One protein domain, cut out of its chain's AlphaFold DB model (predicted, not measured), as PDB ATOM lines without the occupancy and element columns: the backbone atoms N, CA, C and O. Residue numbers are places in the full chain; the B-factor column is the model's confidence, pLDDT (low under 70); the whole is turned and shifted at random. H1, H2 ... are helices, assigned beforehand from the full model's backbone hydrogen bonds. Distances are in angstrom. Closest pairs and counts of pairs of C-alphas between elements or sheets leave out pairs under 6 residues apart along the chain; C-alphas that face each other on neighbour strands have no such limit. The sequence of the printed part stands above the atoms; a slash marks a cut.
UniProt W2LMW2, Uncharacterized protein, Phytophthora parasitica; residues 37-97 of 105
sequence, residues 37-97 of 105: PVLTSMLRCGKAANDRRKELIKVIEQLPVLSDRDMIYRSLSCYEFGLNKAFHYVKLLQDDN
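What this domain is: This is residues 37 to 97 of the 105 residues of an uncharacterized protein of Phytophthora parasitica (UniProt W2LMW2). The model is an open, loose chain of helices: the long H2 reaches out as an arm, and the short H3 at its end joins it to the long H5, which H3 meets at residues 84 to 89. At the far end of the arm H1 turns a corner with H2, while H4 packs on residues 78 to 82 of H5 and residues 72 to 77 stick out. The printed part has 61 residues with five named helices, H1 to H5 in order, and no named strand; the class is all helix. It is loose, with a radius of gyration of the C-alphas of 14.5 A and spans of 41 by 28 by 17 A.

How they stand to each other: H1, residues 37 to 43, and H2, residues 47 to 61, touch only at the corner by their link, about perpendicular at 81 degrees; the closest C-alphas, of Ser 41 and Lys 47, are 4.7 A apart. H2 and H3, residues 64 to 67, only just touch, with 3 pairs of C-alphas within 8 A, and only at the corner; the closest, of Glu 61 and Ser 67, are 4.9 A apart. H3 touches H5, residues 78 to 95, through residues 84 to 89 of H5 alone, and the closest C-alphas, of Leu 66 and Lys 85, are 5.7 A apart. H4, residues 70 to 73, touches residues 78 to 82 of H5 alone; the closest C-alphas, of Met 71 and Cys 78, are 5.7 A apart. H2 and H5 are apart. Every O i to N i+4 pair is within hydrogen-bond range in H1, H2 and H5; H3 and H4 are too short for such a pair.

Where its parts are: H1 begins at C-alpha 37 (107.963, 72.281, 79.985). H2 measures 21.1 A from first to last C-alpha. H5 measures 25.5 A and ends at C-alpha 95 (84.893, 69.988, 100.967).

The domain as a whole: The C-alphas farthest apart, of Val 38 and Leu 76, are 40.9 A apart. The printed part has no cut, its four links are tight, and no printed residue is under 70 in pLDDT.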
ATOM      1  N   PRO A  37     108.327  71.469  78.821       77.31
ATOM      2  CA  PRO A  37     107.963  72.281  79.985       77.31
ATOM      3  C   PRO A  37     107.746  73.763  79.674       77.31
ATOM      4  O   PRO A  37     106.790  74.358  80.187       77.31
ATOM      5  N   VAL A  38     108.590  74.350  78.822       83.12
ATOM      6  CA  VAL A  38     108.461  75.756  78.417       83.12
ATOM      7  C   VAL A  38     107.218  75.949  77.552       83.12
ATOM      8  O   VAL A  38     106.370  76.782  77.882       83.12
ATOM      9  N   LEU A  39     107.032  75.114  76.526       86.06
ATOM     10  CA  LEU A  39     105.878  75.214  75.627       86.06
ATOM     11  C   LEU A  39     104.542  75.035  76.366       86.06
ATOM     12  O   LEU A  39     103.594  75.790  76.157       86.06
ATOM     13  N   THR A  40     104.456  74.056  77.268       86.75
ATOM     14  CA  THR A  40     103.220  73.823  78.035       86.75
ATOM     15  C   THR A  40     102.903  74.959  78.997       86.75
ATOM     16  O   THR A  40     101.730  75.230  79.232       86.75
ATOM     17  N   SER A  41     103.923  75.628  79.531       89.25
ATOM     18  CA  SER A  41     103.734  76.804  80.380       89.25
ATOM     19  C   SER A  41     103.259  77.999  79.555       89.25
ATOM     20  O   SER A  41     102.333  78.684  79.973       89.25
ATOM     21  N   MET A  42     103.795  78.197  78.346       88.69
ATOM     22  CA  MET A  42     103.308  79.223  77.412       88.69
ATOM     23  C   MET A  42     101.834  79.008  77.028       88.69
ATOM     24  O   MET A  42     101.045  79.945  77.086       88.69
ATOM     25  N   LEU A  43     101.434  77.772  76.709       90.12
ATOM     26  CA  LEU A  43     100.052  77.441  76.323       90.12
ATOM     27  C   LEU A  43      99.038  77.504  77.476       90.12
ATOM     28  O   LEU A  43      97.833  77.479  77.236       90.12
ATOM     29  N   ARG A  44      99.499  77.515  78.728       86.56
ATOM     30  CA  ARG A  44      98.650  77.456  79.928       86.56
ATOM     31  C   ARG A  44      98.693  78.752  80.729       86.56
ATOM     32  O   ARG A  44      98.560  78.700  81.942       86.56
ATOM     33  N   CYS A  45      98.880  79.887  80.056       87.88
ATOM     34  CA  CYS A  45      98.902  81.216  80.677       87.88
ATOM     35  C   CYS A  45     100.035  81.398  81.705       87.88
ATOM     36  O   CYS A  45      99.901  82.130  82.681       87.88
ATOM     37  N   GLY A  46     101.169  80.731  81.493       90.19
ATOM     38  CA  GLY A  46     102.366  80.856  82.314       90.19
ATOM     39  C   GLY A  46     102.665  79.636  83.185       90.19
ATOM     40  O   GLY A  46     101.913  78.664  83.282       90.19
ATOM     41  N   LYS A  47     103.836  79.685  83.829       90.12
ATOM     42  CA  LYS A  47     104.349  78.586  84.657       90.12
ATOM     43  C   LYS A  47     103.460  78.321  85.875       90.12
ATOM     44  O   LYS A  47     103.153  77.166  86.143       90.12
ATOM     45  N   ALA A  48     103.014  79.372  86.568       90.00
ATOM     46  CA  ALA A  48     102.209  79.252  87.785       90.00
ATOM     47  C   ALA A  48     100.879  78.519  87.536       90.00
ATOM     48  O   ALA A  48     100.570  77.547  88.221       90.00
ATOM     49  N   ALA A  49     100.142  78.905  86.492       89.25
ATOM     50  CA  ALA A  49      98.895  78.246  86.112       89.25
ATOM     51  C   ALA A  49      99.114  76.790  85.649       89.25
ATOM     52  O   ALA A  49      98.339  75.895  86.000       89.25
ATOM     53  N   ASN A  50     100.200  76.503  84.918       90.56
ATOM     54  CA  ASN A  50     100.544  75.128  84.541       90.56
ATOM     55  C   ASN A  50     100.918  74.256  85.752       90.56
ATOM     56  O   ASN A  50     100.546  73.082  85.793       90.56
ATOM     57  N   ASP A  51     101.640  74.810  86.725       91.38
ATOM     58  CA  ASP A  51     102.019  74.107  87.951       91.38
ATOM     59  C   ASP A  51     100.789  73.840  88.823       91.38
ATOM     60  O   ASP A  51     100.554  72.687  89.191       91.38
ATOM     61  N   ARG A  52      99.917  74.838  89.013       90.06
ATOM     62  CA  ARG A  52      98.640  74.660  89.715       90.06
ATOM     63  C   ARG A  52      97.773  73.587  89.059       90.06
ATOM     64  O   ARG A  52      97.238  72.714  89.735       90.06
ATOM     65  N   ARG A  53      97.683  73.576  87.726       90.62
ATOM     66  CA  ARG A  53      96.984  72.518  86.982       90.62
ATOM     67  C   ARG A  53      97.574  71.130  87.262       90.62
ATOM     68  O   ARG A  53      96.817  70.171  87.381       90.62
ATOM     69  N   LYS A  54      98.903  70.992  87.343       91.88
ATOM     70  CA  LYS A  54      99.555  69.708  87.671       91.88
ATOM     71  C   LYS A  54      99.267  69.276  89.108       91.88
ATOM     72  O   LYS A  54      99.080  68.086  89.334       91.88
ATOM     73  N   GLU A  55      99.222  70.209  90.054       91.81
ATOM     74  CA  GLU A  55      98.810  69.922  91.434       91.81
ATOM     75  C   GLU A  55      97.375  69.394  91.482       91.81
ATOM     76  O   GLU A  55      97.138  68.333  92.052       91.81
ATOM     77  N   LEU A  56      96.437  70.071  90.811       90.88
ATOM     78  CA  LEU A  56      95.032  69.652  90.765       90.88
ATOM     79  C   LEU A  56      94.852  68.279  90.101       90.88
ATOM     80  O   LEU A  56      94.018  67.492  90.537       90.88
ATOM     81  N   ILE A  57      95.663  67.943  89.093       93.00
ATOM     82  CA  ILE A  57      95.655  66.594  88.506       93.00
ATOM     83  C   ILE A  57      96.012  65.536  89.551       93.00
ATOM     84  O   ILE A  57      95.324  64.523  89.627       93.00
ATOM     85  N   LYS A  58      97.028  65.781  90.386       94.00
ATOM     86  CA  LYS A  58      97.415  64.835  91.443       94.00
ATOM     87  C   LYS A  58      96.305  64.634  92.474       94.00
ATOM     88  O   LYS A  58      96.139  63.521  92.958       94.00
ATOM     89  N   VAL A  59      95.538  65.682  92.786       93.00
ATOM     90  CA  VAL A  59      94.357  65.571  93.663       93.00
ATOM     91  C   VAL A  59      93.318  64.643  93.034       93.00
ATOM     92  O   VAL A  59      92.857  63.702  93.673       93.00
ATOM     93  N   ILE A  60      93.001  64.843  91.752       93.69
ATOM     94  CA  ILE A  60      92.040  63.996  91.032       93.69
ATOM     95  C   ILE A  60      92.518  62.542  90.930       93.69
ATOM     96  O   ILE A  60      91.704  61.632  91.071       93.69
ATOM     97  N   GLU A  61      93.815  62.300  90.723       93.62
ATOM     98  CA  GLU A  61      94.399  60.950  90.646       93.62
ATOM     99  C   GLU A  61      94.191  60.130  91.930       93.62
ATOM    100  O   GLU A  61      94.025  58.912  91.855       93.62
ATOM    101  N   GLN A  62      94.141  60.785  93.094       93.25
ATOM    102  CA  GLN A  62      93.907  60.137  94.389       93.25
ATOM    103  C   GLN A  62      92.438  59.750  94.617       93.25
ATOM    104  O   GLN A  62      92.143  58.968  95.522       93.25
ATOM    105  N   LEU A  63      91.512  60.267  93.803       93.50
ATOM    106  CA  LEU A  63      90.076  60.068  93.965       93.50
ATOM    107  C   LEU A  63      89.585  58.980  93.000       93.50
ATOM    108  O   LEU A  63      89.416  59.263  91.816       93.50
ATOM    109  N   PRO A  64      89.294  57.751  93.467       92.31
ATOM    110  CA  PRO A  64      89.090  56.583  92.601       92.31
ATOM    111  C   PRO A  64      87.944  56.749  91.596       92.31
ATOM    112  O   PRO A  64      88.050  56.320  90.450       92.31
ATOM    113  N   VAL A  65      86.852  57.415  91.987       92.75
ATOM    114  CA  VAL A  65      85.733  57.680  91.070       92.75
ATOM    115  C   VAL A  65      86.115  58.715  90.014       92.75
ATOM    116  O   VAL A  65      85.749  58.570  88.848       92.75
ATOM    117  N   LEU A  66      86.864  59.760  90.378       93.44
ATOM    118  CA  LEU A  66      87.241  60.826  89.447       93.44
ATOM    119  C   LEU A  66      88.411  60.418  88.540       93.44
ATOM    120  O   LEU A  66      88.405  60.800  87.367       93.44
ATOM    121  N   SER A  67      89.332  59.582  89.022       93.62
ATOM    122  CA  SER A  67      90.494  59.090  88.275       93.62
ATOM    123  C   SER A  67      90.187  57.959  87.290       93.62
ATOM    124  O   SER A  67      90.987  57.732  86.386       93.62
ATOM    125  N   ASP A  68      89.029  57.292  87.391       90.81
ATOM    126  CA  ASP A  68      88.615  56.247  86.441       90.81
ATOM    127  C   ASP A  68      88.532  56.799  84.998       90.81
ATOM    128  O   ASP A  68      87.756  57.715  84.703       90.81
ATOM    129  N   ARG A  69      89.345  56.243  84.093       86.69
ATOM    130  CA  ARG A  69      89.448  56.642  82.675       86.69
ATOM    131  C   ARG A  69      88.681  55.705  81.743       86.69
ATOM    132  O   ARG A  69      88.539  56.021  80.561       86.69
ATOM    133  N   ASP A  70      88.133  54.612  82.264       85.81
ATOM    134  CA  ASP A  70      87.532  53.536  81.475       85.81
ATOM    135  C   ASP A  70      86.106  53.860  81.020       85.81
ATOM    136  O   ASP A  70      85.463  53.065  80.336       85.81
ATOM    137  N   MET A  71      85.610  55.054  81.353       75.12
ATOM    138  CA  MET A  71      84.293  55.546  80.952       75.12
ATOM    139  C   MET A  71      84.073  55.481  79.430       75.12
ATOM    140  O   MET A  71      82.967  55.185  78.994       75.12
ATOM    141  N   ILE A  72      85.123  55.696  78.624       73.75
ATOM    142  CA  ILE A  72      85.058  55.662  77.148       73.75
ATOM    143  C   ILE A  72      84.729  54.253  76.623       73.75
ATOM    144  O   ILE A  72      84.147  54.113  75.550       73.75
ATOM    145  N   TYR A  73      85.061  53.210  77.383       78.50
ATOM    146  CA  TYR A  73      84.842  51.814  76.996       78.50
ATOM    147  C   TYR A  73      83.504  51.254  77.497       78.50
ATOM    148  O   TYR A  73      83.190  50.088  77.257       78.50
ATOM    149  N   ARG A  74      82.696  52.070  78.188       80.12
ATOM    150  CA  ARG A  74      81.383  51.681  78.717       80.12
ATOM    151  C   ARG A  74      80.283  52.180  77.781       80.12
ATOM    152  O   ARG A  74      80.262  53.354  77.432       80.12
ATOM    153  N   SER A  75      79.362  51.302  77.381       75.56
ATOM    154  CA  SER A  75      78.264  51.653  76.467       75.56
ATOM    155  C   SER A  75      77.118  52.368  77.199       75.56
ATOM    156  O   SER A  75      77.044  53.591  77.195       75.56
ATOM    157  N   LEU A  76      76.238  51.630  77.879       72.62
ATOM    158  CA  LEU A  76      75.057  52.184  78.560       72.62
ATOM    159  C   LEU A  76      75.365  52.775  79.945       72.62
ATOM    160  O   LEU A  76      74.769  53.774  80.336       72.62
ATOM    161  N   SER A  77      76.340  52.220  80.669       79.69
ATOM    162  CA  SER A  77      76.698  52.675  82.022       79.69
ATOM    163  C   SER A  77      77.533  53.963  82.053       79.69
ATOM    164  O   SER A  77      77.839  54.474  83.129       79.69
ATOM    165  N   CYS A  78      77.888  54.523  80.890       81.62
ATOM    166  CA  CYS A  78      78.611  55.793  80.795       81.62
ATOM    167  C   CYS A  78      77.801  56.961  81.386       81.62
ATOM    168  O   CYS A  78      78.367  57.811  82.071       81.62
ATOM    169  N   TYR A  79      76.473  56.972  81.204       84.81
ATOM    170  CA  TYR A  79      75.606  58.025  81.743       84.81
ATOM    171  C   TYR A  79      75.564  58.016  83.278       84.81
ATOM    172  O   TYR A  79      75.856  59.026  83.916       84.81
ATOM    173  N   GLU A  80      75.269  56.859  83.875       88.69
ATOM    174  CA  GLU A  80      75.223  56.685  85.334       88.69
ATOM    175  C   GLU A  80      76.577  56.992  85.975       88.69
ATOM    176  O   GLU A  80      76.666  57.671  87.000       88.69
ATOM    177  N   PHE A  81      77.658  56.548  85.336       89.12
ATOM    178  CA  PHE A  81      79.003  56.815  85.815       89.12
ATOM    179  C   PHE A  81      79.392  58.292  85.684       89.12
ATOM    180  O   PHE A  81      80.045  58.838  86.574       89.12
ATOM    181  N   GLY A  82      78.952  58.962  84.617       89.00
ATOM    182  CA  GLY A  82      79.108  60.404  84.444       89.00
ATOM    183  C   GLY A  82      78.403  61.195  85.548       89.00
ATOM    184  O   GLY A  82      79.006  62.102  86.125       89.00
ATOM    185  N   LEU A  83      77.174  60.808  85.908       92.44
ATOM    186  CA  LEU A  83      76.460  61.394  87.048       92.44
ATOM    187  C   LEU A  83      77.208  61.164  88.365       92.44
ATOM    188  O   LEU A  83      77.357  62.093  89.158       92.44
ATOM    189  N   ASN A  84      77.736  59.957  88.572       92.94
ATOM    190  CA  ASN A  84      78.525  59.640  89.757       92.94
ATOM    191  C   ASN A  84      79.794  60.513  89.847       92.94
ATOM    192  O   ASN A  84      80.075  61.112  90.885       92.94
ATOM    193  N   LYS A  85      80.528  60.676  88.737       93.50
ATOM    194  CA  LYS A  85      81.673  61.599  88.674       93.50
ATOM    195  C   LYS A  85      81.267  63.042  88.965       93.50
ATOM    196  O   LYS A  85      81.964  63.710  89.721       93.50
ATOM    197  N   ALA A  86      80.157  63.524  88.407       94.50
ATOM    198  CA  ALA A  86      79.681  64.884  88.653       94.50
ATOM    199  C   ALA A  86      79.354  65.113  90.139       94.50
ATOM    200  O   ALA A  86      79.764  66.123  90.708       94.50
ATOM    201  N   PHE A  87      78.690  64.152  90.786       95.38
ATOM    202  CA  PHE A  87      78.416  64.197  92.223       95.38
ATOM    203  C   PHE A  87      79.706  64.285  93.052       95.38
ATOM    204  O   PHE A  87      79.853  65.193  93.874       95.38
ATOM    205  N   HIS A  88      80.664  63.389  92.803       95.00
ATOM    206  CA  HIS A  88      81.941  63.388  93.522       95.00
ATOM    207  C   HIS A  88      82.779  64.640  93.241       95.00
ATOM    208  O   HIS A  88      83.484  65.113  94.129       95.00
ATOM    209  N   TYR A  89      82.678  65.208  92.041       93.88
ATOM    210  CA  TYR A  89      83.341  66.458  91.698       93.88
ATOM    211  C   TYR A  89      82.757  67.640  92.478       93.88
ATOM    212  O   TYR A  89      83.505  68.411  93.068       93.88
ATOM    213  N   VAL A  90      81.428  67.761  92.556       93.69
ATOM    214  CA  VAL A  90      80.788  68.811  93.366       93.69
ATOM    215  C   VAL A  90      81.153  68.661  94.842       93.69
ATOM    216  O   VAL A  90      81.428  69.662  95.497       93.69
ATOM    217  N   LYS A  91      81.204  67.427  95.358       93.75
ATOM    218  CA  LYS A  91      81.643  67.164  96.734       93.75
ATOM    219  C   LYS A  91      83.073  67.624  96.988       93.75
ATOM    220  O   LYS A  91      83.294  68.355  97.943       93.75
ATOM    221  N   LEU A  92      83.993  67.303  96.083       92.88
ATOM    222  CA  LEU A  92      85.369  67.794  96.144       92.88
ATOM    223  C   LEU A  92      85.428  69.327  96.231       92.88
ATOM    224  O   LEU A  92      86.138  69.871  97.068       92.88
ATOM    225  N   LEU A  93      84.662  70.033  95.392       91.12
ATOM    226  CA  LEU A  93      84.633  71.501  95.415       91.12
ATOM    227  C   LEU A  93      84.084  72.066  96.734       91.12
ATOM    228  O   LEU A  93      84.572  73.095  97.198       91.12
ATOM    229  N   GLN A  94      83.079  71.406  97.319       90.25
ATOM    230  CA  GLN A  94      82.482  71.794  98.602       90.25
ATOM    231  C   GLN A  94      83.433  71.566  99.779       90.25
ATOM    232  O   GLN A  94      83.538  72.432 100.644       90.25
ATOM    233  N   ASP A  95      84.101  70.416  99.813       90.00
ATOM    234  CA  ASP A  95      84.893  69.988 100.967       90.00
ATOM    235  C   ASP A  95      86.251  70.714 101.023       90.00
ATOM    236  O   ASP A  95      86.689  71.127 102.098       90.00
ATOM    237  N   ASP A  96      86.876  70.956  99.865       82.75
ATOM    238  CA  ASP A  96      88.211  71.566  99.766       82.75
ATOM    239  C   ASP A  96      88.182  73.081  99.472       82.75
ATOM    240  O   ASP A  96      89.228  73.690  99.233       82.75
ATOM    241  N   ASN A  97      86.998  73.713  99.498       79.75
ATOM    242  CA  ASN A  97      86.794  75.147  99.236       79.75
ATOM    243  C   ASN A  97      87.482  75.645  97.951       79.75
ATOM    244  O   ASN A  97      88.070  76.729  97.917       79.75
TER     245      ASN A  97